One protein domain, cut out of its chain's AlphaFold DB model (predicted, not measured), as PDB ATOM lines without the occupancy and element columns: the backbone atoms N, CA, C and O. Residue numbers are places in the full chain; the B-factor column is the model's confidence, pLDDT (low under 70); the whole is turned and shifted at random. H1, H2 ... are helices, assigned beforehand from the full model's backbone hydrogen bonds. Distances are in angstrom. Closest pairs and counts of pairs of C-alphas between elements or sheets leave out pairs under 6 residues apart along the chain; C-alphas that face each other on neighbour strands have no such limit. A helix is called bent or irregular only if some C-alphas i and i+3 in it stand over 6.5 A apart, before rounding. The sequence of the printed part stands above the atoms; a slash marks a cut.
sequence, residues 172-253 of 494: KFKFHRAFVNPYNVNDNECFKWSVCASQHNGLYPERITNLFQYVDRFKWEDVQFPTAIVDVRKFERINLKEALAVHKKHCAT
ATOM      1  N   LYS A 172     -50.629 -17.883  58.004       69.75
ATOM      2  CA  LYS A 172     -50.446 -18.655  59.244       69.75
ATOM      3  C   LYS A 172     -49.057 -19.283  59.422       69.75
ATOM      4  O   LYS A 172     -48.676 -19.581  60.546       69.75
ATOM      5  N   PHE A 173     -48.312 -19.502  58.340       63.34
ATOM      6  CA  PHE A 173     -46.992 -20.133  58.367       63.34
ATOM      7  C   PHE A 173     -45.849 -19.145  58.110       63.34
ATOM      8  O   PHE A 173     -44.692 -19.524  58.261       63.34
ATOM      9  N   LYS A 174     -46.136 -17.875  57.778       62.66
ATOM     10  CA  LYS A 174     -45.100 -16.865  57.485       62.66
ATOM     11  C   LYS A 174     -44.131 -16.638  58.649       62.66
ATOM     12  O   LYS A 174     -42.973 -16.313  58.424       62.66
ATOM     13  N   PHE A 175     -44.598 -16.819  59.883       60.34
ATOM     14  CA  PHE A 175     -43.800 -16.606  61.096       60.34
ATOM     15  C   PHE A 175     -43.174 -17.894  61.652       60.34
ATOM     16  O   PHE A 175     -42.459 -17.854  62.654       60.34
ATOM     17  N   HIS A 176     -43.440 -19.050  61.036       64.44
ATOM     18  CA  HIS A 176     -42.839 -20.312  61.451       64.44
ATOM     19  C   HIS A 176     -41.433 -20.445  60.865       64.44
ATOM     20  O   HIS A 176     -41.265 -20.659  59.672       64.44
ATOM     21  N   ARG A 177     -40.417 -20.404  61.736       62.78
ATOM     22  CA  ARG A 177     -39.000 -20.602  61.368       62.78
ATOM     23  C   ARG A 177     -38.637 -22.048  61.000       62.78
ATOM     24  O   ARG A 177     -37.478 -22.331  60.740       62.78
ATOM     25  N   ALA A 178     -39.615 -22.954  61.002       69.44
ATOM     26  CA  ALA A 178     -39.439 -24.343  60.586       69.44
ATOM     27  C   ALA A 178     -39.349 -24.503  59.058       69.44
ATOM     28  O   ALA A 178     -38.910 -25.544  58.582       69.44
ATOM     29  N   PHE A 179     -39.764 -23.488  58.292       68.31
ATOM     30  CA  PHE A 179     -39.766 -23.527  56.834       68.31
ATOM     31  C   PHE A 179     -38.836 -22.457  56.282       68.31
ATOM     32  O   PHE A 179     -38.962 -21.279  56.617       68.31
ATOM     33  N   VAL A 180     -37.944 -22.865  55.386       78.44
ATOM     34  CA  VAL A 180     -37.193 -21.941  54.543       78.44
ATOM     35  C   VAL A 180     -37.891 -21.883  53.194       78.44
ATOM     36  O   VAL A 180     -38.082 -22.913  52.554       78.44
ATOM     37  N   ASN A 181     -38.282 -20.683  52.770       84.12
ATOM     38  CA  ASN A 181     -38.917 -20.457  51.474       84.12
ATOM     39  C   ASN A 181     -38.078 -19.485  50.647       84.12
ATOM     40  O   ASN A 181     -38.275 -18.273  50.776       84.12
ATOM     41  N   PRO A 182     -37.119 -19.992  49.854       86.81
ATOM     42  CA  PRO A 182     -36.257 -19.151  49.040       86.81
ATOM     43  C   PRO A 182     -37.063 -18.231  48.120       86.81
ATOM     44  O   PRO A 182     -37.954 -18.674  47.399       86.81
ATOM     45  N   TYR A 183     -36.763 -16.934  48.146       85.12
ATOM     46  CA  TYR A 183     -37.525 -15.918  47.423       85.12
ATOM     47  C   TYR A 183     -37.134 -15.837  45.935       85.12
ATOM     48  O   TYR A 183     -36.404 -14.931  45.532       85.12
ATOM     49  N   ASN A 184     -37.606 -16.785  45.114       85.56
ATOM     50  CA  ASN A 184     -37.252 -16.919  43.690       85.56
ATOM     51  C   ASN A 184     -38.345 -16.429  42.722       85.56
ATOM     52  O   ASN A 184     -39.016 -17.188  42.029       85.56
ATOM     53  N   VAL A 185     -38.563 -15.116  42.687       81.75
ATOM     54  CA  VAL A 185     -39.593 -14.501  41.823       81.75
ATOM     55  C   VAL A 185     -39.165 -14.327  40.362       81.75
ATOM     56  O   VAL A 185     -40.024 -14.201  39.496       81.75
ATOM     57  N   ASN A 186     -37.857 -14.332  40.088       83.19
ATOM     58  CA  ASN A 186     -37.292 -13.996  38.774       83.19
ATOM     59  C   ASN A 186     -36.805 -15.217  37.976       83.19
ATOM     60  O   ASN A 186     -36.288 -15.051  36.875       83.19
ATOM     61  N   ASP A 187     -36.943 -16.426  38.520       84.50
ATOM     62  CA  ASP A 187     -36.497 -17.664  37.886       84.50
ATOM     63  C   ASP A 187     -37.474 -18.818  38.150       84.50
ATOM     64  O   ASP A 187     -38.417 -18.700  38.936       84.50
ATOM     65  N   ASN A 188     -37.234 -19.942  37.473       83.75
ATOM     66  CA  ASN A 188     -37.974 -21.188  37.654       83.75
ATOM     67  C   ASN A 188     -37.127 -22.270  38.362       83.75
ATOM     68  O   ASN A 188     -37.349 -23.467  38.169       83.75
ATOM     69  N   GLU A 189     -36.141 -21.859  39.166       87.44
ATOM     70  CA  GLU A 189     -35.118 -22.723  39.767       87.44
ATOM     71  C   GLU A 189     -35.405 -23.059  41.244       87.44
ATOM     72  O   GLU A 189     -34.493 -23.288  42.037       87.44
ATOM     73  N   CYS A 190     -36.676 -23.121  41.659       84.06
ATOM     74  CA  CYS A 190     -37.035 -23.348  43.069       84.06
ATOM     75  C   CYS A 190     -36.418 -24.625  43.675       84.06
ATOM     76  O   CYS A 190     -36.038 -24.621  44.849       84.06
ATOM     77  N   PHE A 191     -36.265 -25.697  42.888       85.62
ATOM     78  CA  PHE A 191     -35.595 -26.926  43.320       85.62
ATOM     79  C   PHE A 191     -34.127 -26.661  43.688       85.62
ATOM     80  O   PHE A 191     -33.684 -27.040  44.773       85.62
ATOM     81  N   LYS A 192     -33.401 -25.922  42.841       88.62
ATOM     82  CA  LYS A 192     -32.004 -25.537  43.077       88.62
ATOM     83  C   LYS A 192     -31.851 -24.732  44.358       88.62
ATOM     84  O   LYS A 192     -31.010 -25.053  45.199       88.62
ATOM     85  N   TRP A 193     -32.702 -23.723  44.541       89.31
ATOM     86  CA  TRP A 193     -32.664 -22.875  45.729       89.31
ATOM     87  C   TRP A 193     -33.049 -23.624  47.002       89.31
ATOM     88  O   TRP A 193     -32.439 -23.390  48.041       89.31
ATOM     89  N   SER A 194     -33.985 -24.571  46.923       87.62
ATOM     90  CA  SER A 194     -34.372 -25.414  48.063       87.62
ATOM     91  C   SER A 194     -33.222 -26.317  48.520       87.62
ATOM     92  O   SER A 194     -32.943 -26.414  49.715       87.62
ATOM     93  N   VAL A 195     -32.496 -26.922  47.575       88.44
ATOM     94  CA  VAL A 195     -31.310 -27.734  47.886       88.44
ATOM     95  C   VAL A 195     -30.194 -26.867  48.475       88.44
ATOM     96  O   VAL A 195     -29.618 -27.233  49.498       88.44
ATOM     97  N   CYS A 196     -29.920 -25.691  47.903       87.75
ATOM     98  CA  CYS A 196     -28.903 -24.776  48.436       87.75
ATOM     99  C   CYS A 196     -29.259 -24.274  49.845       87.75
ATOM    100  O   CYS A 196     -28.388 -24.194  50.710       87.75
ATOM    101  N   ALA A 197     -30.540 -23.995  50.099       88.00
ATOM    102  CA  ALA A 197     -31.038 -23.589  51.409       88.00
ATOM    103  C   ALA A 197     -30.806 -24.654  52.489       88.00
ATOM    104  O   ALA A 197     -30.477 -24.299  53.617       88.00
ATOM    105  N   SER A 198     -30.888 -25.948  52.146       83.56
ATOM    106  CA  SER A 198     -30.598 -27.042  53.092       83.56
ATOM    107  C   SER A 198     -29.164 -27.025  53.637       83.56
ATOM    108  O   SER A 198     -28.900 -27.585  54.696       83.56
ATOM    109  N   GLN A 199     -28.234 -26.388  52.916       82.81
ATOM    110  CA  GLN A 199     -26.824 -26.276  53.296       82.81
ATOM    111  C   GLN A 199     -26.512 -24.972  54.045       82.81
ATOM    112  O   GLN A 199     -25.377 -24.771  54.489       82.81
ATOM    113  N   HIS A 200     -27.481 -24.059  54.156       82.25
ATOM    114  CA  HIS A 200     -27.273 -22.740  54.736       82.25
ATOM    115  C   HIS A 200     -27.654 -22.701  56.218       82.25
ATOM    116  O   HIS A 200     -28.827 -22.738  56.575       82.25
ATOM    117  N   ASN A 201     -26.650 -22.510  57.074       80.94
ATOM    118  CA  ASN A 201     -26.826 -22.378  58.528       80.94
ATOM    119  C   ASN A 201     -26.796 -20.913  59.015       80.94
ATOM    120  O   ASN A 201     -26.713 -20.655  60.215       80.94
ATOM    121  N   GLY A 202     -26.791 -19.946  58.092       77.12
ATOM    122  CA  GLY A 202     -26.682 -18.519  58.394       77.12
ATOM    123  C   GLY A 202     -28.024 -17.817  58.604       77.12
ATOM    124  O   GLY A 202     -29.097 -18.421  58.625       77.12
ATOM    125  N   LEU A 203     -27.954 -16.496  58.784       81.94
ATOM    126  CA  LEU A 203     -29.142 -15.649  58.854       81.94
ATOM    127  C   LEU A 203     -29.739 -15.442  57.459       81.94
ATOM    128  O   LEU A 203     -29.017 -15.283  56.476       81.94
ATOM    129  N   TYR A 204     -31.065 -15.325  57.413       83.94
ATOM    130  CA  TYR A 204     -31.839 -15.071  56.194       83.94
ATOM    131  C   TYR A 204     -31.704 -16.180  55.128       83.94
ATOM    132  O   TYR A 204     -31.326 -15.891  53.986       83.94
ATOM    133  N   PRO A 205     -32.000 -17.452  55.474       82.81
ATOM    134  CA  PRO A 205     -31.923 -18.590  54.550       82.81
ATOM    135  C   PRO A 205     -32.882 -18.467  53.352       82.81
ATOM    136  O   PRO A 205     -32.713 -19.144  52.342       82.81
ATOM    137  N   GLU A 206     -33.888 -17.593  53.436       84.25
ATOM    138  CA  GLU A 206     -34.831 -17.293  52.361       84.25
ATOM    139  C   GLU A 206     -34.241 -16.424  51.235       84.25
ATOM    140  O   GLU A 206     -34.831 -16.322  50.158       84.25
ATOM    141  N   ARG A 207     -33.093 -15.767  51.453       88.81
ATOM    142  CA  ARG A 207     -32.493 -14.862  50.462       88.81
ATOM    143  C   ARG A 207     -31.582 -15.617  49.508       88.81
ATOM    144  O   ARG A 207     -30.505 -16.056  49.896       88.81
ATOM    145  N   ILE A 208     -31.947 -15.644  48.229       88.88
ATOM    146  CA  ILE A 208     -31.152 -16.280  47.163       88.88
ATOM    147  C   ILE A 208     -29.710 -15.772  47.120       88.88
ATOM    148  O   ILE A 208     -28.790 -16.556  46.910       88.88
ATOM    149  N   THR A 209     -29.490 -14.485  47.404       89.31
ATOM    150  CA  THR A 209     -28.146 -13.890  47.454       89.31
ATOM    151  C   THR A 209     -27.207 -14.629  48.409       89.31
ATOM    152  O   THR A 209     -26.022 -14.762  48.123       89.31
ATOM    153  N   ASN A 210     -27.741 -15.151  49.517       87.81
ATOM    154  CA  ASN A 210     -26.974 -15.897  50.514       87.81
ATOM    155  C   ASN A 210     -26.740 -17.354  50.090       87.81
ATOM    156  O   ASN A 210     -25.867 -18.022  50.650       87.81
ATOM    157  N   LEU A 211     -27.511 -17.843  49.116       89.75
ATOM    158  CA  LEU A 211     -27.502 -19.229  48.662       89.75
ATOM    159  C   LEU A 211     -26.563 -19.478  47.476       89.75
ATOM    160  O   LEU A 211     -26.143 -20.619  47.288       89.75
ATOM    161  N   PHE A 212     -26.186 -18.445  46.708       89.56
ATOM    162  CA  PHE A 212     -25.311 -18.587  45.530       89.56
ATOM    163  C   PHE A 212     -24.010 -19.343  45.821       89.56
ATOM    164  O   PHE A 212     -23.592 -20.171  45.022       89.56
ATOM    165  N   GLN A 213     -23.414 -19.130  46.995       89.94
ATOM    166  CA  GLN A 213     -22.174 -19.796  47.413       89.94
ATOM    167  C   GLN A 213     -22.271 -21.331  47.524       89.94
ATOM    168  O   GLN A 213     -21.250 -22.011  47.607       89.94
ATOM    169  N   TYR A 214     -23.483 -21.890  47.584       89.69
ATOM    170  CA  TYR A 214     -23.697 -23.337  47.666       89.69
ATOM    171  C   TYR A 214     -24.008 -23.965  46.309       89.69
ATOM    172  O   TYR A 214     -24.025 -25.190  46.217       89.69
ATOM    173  N   VAL A 215     -24.235 -23.160  45.266       88.94
ATOM    174  CA  VAL A 215     -24.631 -23.649  43.940       88.94
ATOM    175  C   VAL A 215     -23.567 -24.583  43.372       88.94
ATOM    176  O   VAL A 215     -23.899 -25.694  42.962       88.94
ATOM    177  N   ASP A 216     -22.296 -24.188  43.456       88.69
ATOM    178  CA  ASP A 216     -21.163 -24.941  42.899       88.69
ATOM    179  C   ASP A 216     -20.836 -26.226  43.674       88.69
ATOM    180  O   ASP A 216     -20.003 -27.025  43.250       88.69
ATOM    181  N   ARG A 217     -21.492 -26.464  44.820       85.81
ATOM    182  CA  ARG A 217     -21.330 -27.710  45.588       85.81
ATOM    183  C   ARG A 217     -22.074 -28.891  44.970       85.81
ATOM    184  O   ARG A 217     -21.835 -30.025  45.378       85.81
ATOM    185  N   PHE A 218     -22.974 -28.629  44.027       88.56
ATOM    186  CA  PHE A 218     -23.801 -29.641  43.389       88.56
ATOM    187  C   PHE A 218     -23.639 -29.596  41.873       88.56
ATOM    188  O   PHE A 218     -23.444 -28.538  41.279       88.56
ATOM    189  N   LYS A 219     -23.764 -30.761  41.236       88.19
ATOM    190  CA  LYS A 219     -23.781 -30.872  39.775       88.19
ATOM    191  C   LYS A 219     -25.207 -30.700  39.260       88.19
ATOM    192  O   LYS A 219     -26.096 -31.460  39.649       88.19
ATOM    193  N   TRP A 220     -25.395 -29.719  38.376       88.19
ATOM    194  CA  TRP A 220     -26.698 -29.324  37.817       88.19
ATOM    195  C   TRP A 220     -26.853 -29.625  36.319       88.19
ATOM    196  O   TRP A 220     -27.920 -29.390  35.770       88.19
ATOM    197  N   GLU A 221     -25.813 -30.143  35.663       82.19
ATOM    198  CA  GLU A 221     -25.706 -30.280  34.196       82.19
ATOM    199  C   GLU A 221     -26.875 -31.055  33.553       82.19
ATOM    200  O   GLU A 221     -27.328 -30.698  32.468       82.19
ATOM    201  N   ASP A 222     -27.408 -32.064  34.249       80.81
ATOM    202  CA  ASP A 222     -28.505 -32.923  33.774       80.81
ATOM    203  C   ASP A 222     -29.888 -32.542  34.347       80.81
ATOM    204  O   ASP A 222     -30.842 -33.319  34.245       80.81
ATOM    205  N   VAL A 223     -30.009 -31.371  34.981       83.19
ATOM    206  CA  VAL A 223     -31.264 -30.883  35.569       83.19
ATOM    207  C   VAL A 223     -31.825 -29.758  34.711       83.19
ATOM    208  O   VAL A 223     -31.228 -28.692  34.599       83.19
ATOM    209  N   GLN A 224     -33.002 -29.983  34.129       81.94
ATOM    210  CA  GLN A 224     -33.743 -28.935  33.431       81.94
ATOM    211  C   GLN A 224     -34.640 -28.181  34.418       81.94
ATOM    212  O   GLN A 224     -35.142 -28.763  35.383       81.94
ATOM    213  N   PHE A 225     -34.831 -26.881  34.194       81.25
ATOM    214  CA  PHE A 225     -35.680 -26.033  35.032       81.25
ATOM    215  C   PHE A 225     -36.852 -25.465  34.221       81.25
ATOM    216  O   PHE A 225     -36.627 -24.963  33.118       81.25
ATOM    217  N   PRO A 226     -38.091 -25.487  34.754       77.56
ATOM    218  CA  PRO A 226     -38.515 -26.059  36.041       77.56
ATOM    219  C   PRO A 226     -38.337 -27.584  36.123       77.56
ATOM    220  O   PRO A 226     -38.526 -28.296  35.140       77.56
ATOM    221  N   THR A 227     -37.944 -28.077  37.300       71.12
ATOM    222  CA  THR A 227     -37.472 -29.460  37.465       71.12
ATOM    223  C   THR A 227     -38.613 -30.469  37.486       71.12
ATOM    224  O   THR A 227     -39.444 -30.469  38.394       71.12
ATOM    225  N   ALA A 228     -38.613 -31.380  36.511       68.75
ATOM    226  CA  ALA A 228     -39.485 -32.548  36.501       68.75
ATOM    227  C   ALA A 228     -39.078 -33.551  37.596       68.75
ATOM    228  O   ALA A 228     -37.900 -33.683  37.940       68.75
ATOM    229  N   ILE A 229     -40.031 -34.335  38.111       70.88
ATOM    230  CA  ILE A 229     -39.761 -35.327  39.176       70.88
ATOM    231  C   ILE A 229     -38.715 -36.358  38.720       70.88
ATOM    232  O   ILE A 229     -37.901 -36.837  39.515       70.88
ATOM    233  N   VAL A 230     -38.711 -36.693  37.428       71.44
ATOM    234  CA  VAL A 230     -37.731 -37.611  36.834       71.44
ATOM    235  C   VAL A 230     -36.304 -37.063  36.943       71.44
ATOM    236  O   VAL A 230     -35.376 -37.835  37.197       71.44
ATOM    237  N   ASP A 231     -36.126 -35.749  36.809       74.94
ATOM    238  CA  ASP A 231     -34.814 -35.101  36.850       74.94
ATOM    239  C   ASP A 231     -34.289 -34.942  38.282       74.94
ATOM    240  O   ASP A 231     -33.084 -35.069  38.497       74.94
ATOM    241  N   VAL A 232     -35.169 -34.828  39.289       81.12
ATOM    242  CA  VAL A 232     -34.777 -34.897  40.715       81.12
ATOM    243  C   VAL A 232     -34.050 -36.212  41.018       81.12
ATOM    244  O   VAL A 232     -32.972 -36.219  41.610       81.12
ATOM    245  N   ARG A 233     -34.575 -37.343  40.525       79.69
ATOM    246  CA  ARG A 233     -33.930 -38.657  40.719       79.69
ATOM    247  C   ARG A 233     -32.575 -38.763  40.019       79.69
ATOM    248  O   ARG A 233     -31.698 -39.500  40.476       79.69
ATOM    249  N   LYS A 234     -32.404 -38.087  38.879       83.62
ATOM    250  CA  LYS A 234     -31.111 -38.030  38.181       83.62
ATOM    251  C   LYS A 234     -30.110 -37.216  38.997       83.62
ATOM    252  O   LYS A 234     -29.008 -37.710  39.242       83.62
ATOM    253  N   PHE A 235     -30.526 -36.044  39.477       86.94
ATOM    254  CA  PHE A 235     -29.736 -35.177  40.348       86.94
ATOM    255  C   PHE A 235     -29.218 -35.922  41.585       86.94
ATOM    256  O   PHE A 235     -28.008 -35.938  41.830       86.94
ATOM    257  N   GLU A 236     -30.102 -36.598  42.327       84.44
ATOM    258  CA  GLU A 236     -29.731 -37.366  43.524       84.44
ATOM    259  C   GLU A 236     -28.690 -38.439  43.201       84.44
ATOM    260  O   GLU A 236     -27.681 -38.571  43.889       84.44
ATOM    261  N   ARG A 237     -28.890 -39.185  42.107       84.81
ATOM    262  CA  ARG A 237     -27.983 -40.262  41.702       84.81
ATOM    263  C   ARG A 237     -26.582 -39.754  41.366       84.81
ATOM    264  O   ARG A 237     -25.607 -40.425  41.703       84.81
ATOM    265  N   ILE A 238     -26.473 -38.625  40.667       84.56
ATOM    266  CA  ILE A 238     -25.182 -38.047  40.269       84.56
ATOM    267  C   ILE A 238     -24.436 -37.543  41.507       84.56
ATOM    268  O   ILE A 238     -23.293 -37.936  41.738       84.56
ATOM    269  N   ASN A 239     -25.104 -36.747  42.342       85.25
ATOM    270  CA  ASN A 239     -24.477 -36.147  43.517       85.25
ATOM    271  C   ASN A 239     -24.156 -37.193  44.607       85.25
ATOM    272  O   ASN A 239     -23.110 -37.104  45.250       85.25
ATOM    273  N   LEU A 240     -24.961 -38.256  44.750       83.25
ATOM    274  CA  LEU A 240     -24.673 -39.371  45.666       83.25
ATOM    275  C   LEU A 240     -23.426 -40.165  45.253       83.25
ATOM    276  O   LEU A 240     -22.648 -40.579  46.111       83.25
ATOM    277  N   LYS A 241     -23.214 -40.386  43.949       79.94
ATOM    278  CA  LYS A 241     -22.013 -41.080  43.455       79.94
ATOM    279  C   LYS A 241     -20.738 -40.318  43.808       79.94
ATOM    280  O   LYS A 241     -19.766 -40.943  44.227       79.94
ATOM    281  N   GLU A 242     -20.758 -38.997  43.667       77.69
ATOM    282  CA  GLU A 242     -19.629 -38.132  44.019       77.69
ATOM    283  C   GLU A 242     -19.384 -38.138  45.536       77.69
ATOM    284  O   GLU A 242     -18.267 -38.396  45.984       77.69
ATOM    285  N   ALA A 243     -20.444 -37.971  46.336       74.94
ATOM    286  CA  ALA A 243     -20.364 -38.038  47.795       74.94
ATOM    287  C   ALA A 243     -19.810 -39.390  48.280       74.94
ATOM    288  O   ALA A 243     -18.945 -39.438  49.154       74.94
ATOM    289  N   LEU A 244     -20.241 -40.497  47.664       77.31
ATOM    290  CA  LEU A 244     -19.713 -41.830  47.943       77.31
ATOM    291  C   LEU A 244     -18.239 -41.961  47.538       77.31
ATOM    292  O   LEU A 244     -17.473 -42.606  48.251       77.31
ATOM    293  N   ALA A 245     -17.821 -41.371  46.416       80.31
ATOM    294  CA  ALA A 245     -16.422 -41.380  45.992       80.31
ATOM    295  C   ALA A 245     -15.525 -40.632  46.993       80.31
ATOM    296  O   ALA A 245     -14.452 -41.130  47.340       80.31
ATOM    297  N   VAL A 246     -15.984 -39.488  47.512       76.38
ATOM    298  CA  VAL A 246     -15.303 -38.741  48.583       76.38
ATOM    299  C   VAL A 246     -15.267 -39.556  49.876       76.38
ATOM    300  O   VAL A 246     -14.192 -39.756  50.443       76.38
ATOM    301  N   HIS A 247     -16.407 -40.108  50.307       74.44
ATOM    302  CA  HIS A 247     -16.473 -40.950  51.502       74.44
ATOM    303  C   HIS A 247     -15.537 -42.156  51.399       74.44
ATOM    304  O   HIS A 247     -14.843 -42.450  52.360       74.44
ATOM    305  N   LYS A 248     -15.450 -42.830  50.244       80.50
ATOM    306  CA  LYS A 248     -14.538 -43.968  50.041       80.50
ATOM    307  C   LYS A 248     -13.071 -43.593  50.243       80.50
ATOM    308  O   LYS A 248     -12.344 -44.379  50.845       80.50
ATOM    309  N   LYS A 249     -12.643 -42.409  49.788       83.31
ATOM    310  CA  LYS A 249     -11.276 -41.910  50.028       83.31
ATOM    311  C   LYS A 249     -11.004 -41.736  51.523       83.31
ATOM    312  O   LYS A 249      -9.958 -42.161  51.992       83.31
ATOM    313  N   HIS A 250     -11.953 -41.165  52.267       76.88
ATOM    314  CA  HIS A 250     -11.819 -40.983  53.717       76.88
ATOM    315  C   HIS A 250     -11.930 -42.312  54.479       76.88
ATOM    316  O   HIS A 250     -11.106 -42.607  55.332       76.88
ATOM    317  N   CYS A 251     -12.895 -43.160  54.138       75.12
ATOM    318  CA  CYS A 251     -13.108 -44.469  54.753       75.12
ATOM    319  C   CYS A 251     -11.866 -45.364  54.621       75.12
ATOM    320  O   CYS A 251     -11.479 -46.016  55.584       75.12
ATOM    321  N   ALA A 252     -11.171 -45.311  53.479       74.75
ATOM    322  CA  ALA A 252      -9.926 -46.045  53.257       74.75
ATOM    323  C   ALA A 252      -8.744 -45.586  54.136       74.75
ATOM    324  O   ALA A 252      -7.777 -46.331  54.270       74.75
ATOM    325  N   THR A 253      -8.793 -44.383  54.727       79.31
ATOM    326  CA  THR A 253      -7.746 -43.907  55.654       79.31
ATOM    327  C   THR A 253      -7.896 -44.451  57.073       79.31
ATOM    328  O   THR A 253      -6.949 -44.369  57.853       79.31
TER     329      THR A 253
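This is residues 172 to 253 of the 494 residues of an uncharacterized protein of Ephemera danica (UniProt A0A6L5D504). Two short helices, H1 and H2, cross nearly at right angles in a small body with long stretches of loop, and a third, much longer helix, H3, runs past them without touching either, its far part sticking out as an arm. At the other end a tail, residues 172 to 178, sticks out too, and the whole is elongated, 48 by 28 by 22 A. You have 82 printed residues with three named helices in the order H1, H2, H3 and no named strand; the class is all helix, with 42 of the 82 residues in the helices. The whole is loose, with a radius of gyration of the C-alphas of 14.8 A.

Start at Lys 172 and go through residues 172 to 189, which hold no named element; their C-alphas lie 10 to 26 A from the mean of all C-alphas. Next comes H1, residues 190 to 198, and after a short link of 9 residues H2, residues 208 to 217. H1 and H2 touch, with 8 pairs of C-alphas within 8 A; look at Cys 196 and Tyr 214, whose C-alphas are the closest, 5.5 A apart. Their lines are about perpendicular, at 84 degrees, and their centres are 8.9 A apart. A long link of 11 residues then leads to H3, residues 229 to 251, which touches no helix. H3 and H1 are only just apart, their closest C-alphas being 8.4 A from each other; H3 and H2 are apart as well. In H1 every O i to N i+4 pair is within hydrogen-bond range, in H3 18 of 19, and in H2 1 of 6, beside 4 of 7 O i to N i+3 pairs.

Find C-alpha 190 at (-37.035, -23.348, 43.069); from there H1 runs 12.5 A to C-alpha 198. H2 begins at C-alpha 208, at (-31.152, -16.280, 47.163), and ends at C-alpha 217, 15.2 A away; it is irregular, but only just, with C-alphas 213 and 216 6.9 A apart, and its line is a rough one. H3 runs 32.2 A from C-alpha 229 to C-alpha 251, at (-13.108, -44.469, 54.753).

The printed part runs from residue 172 to 253 with no cut, and the C-alphas of Lys 172 and Thr 253 are the two farthest apart, 49.7 A. Residues 172 to 178 stand free, and so do residues 243 to 253, of which 243 to 251 belong to H3. Without them the body has 64 residues and spans 30 by 24 by 19 A. The mean pLDDT of the printed part is 81.1; look for values under 70 at residues 172 to 179 and at residue 228.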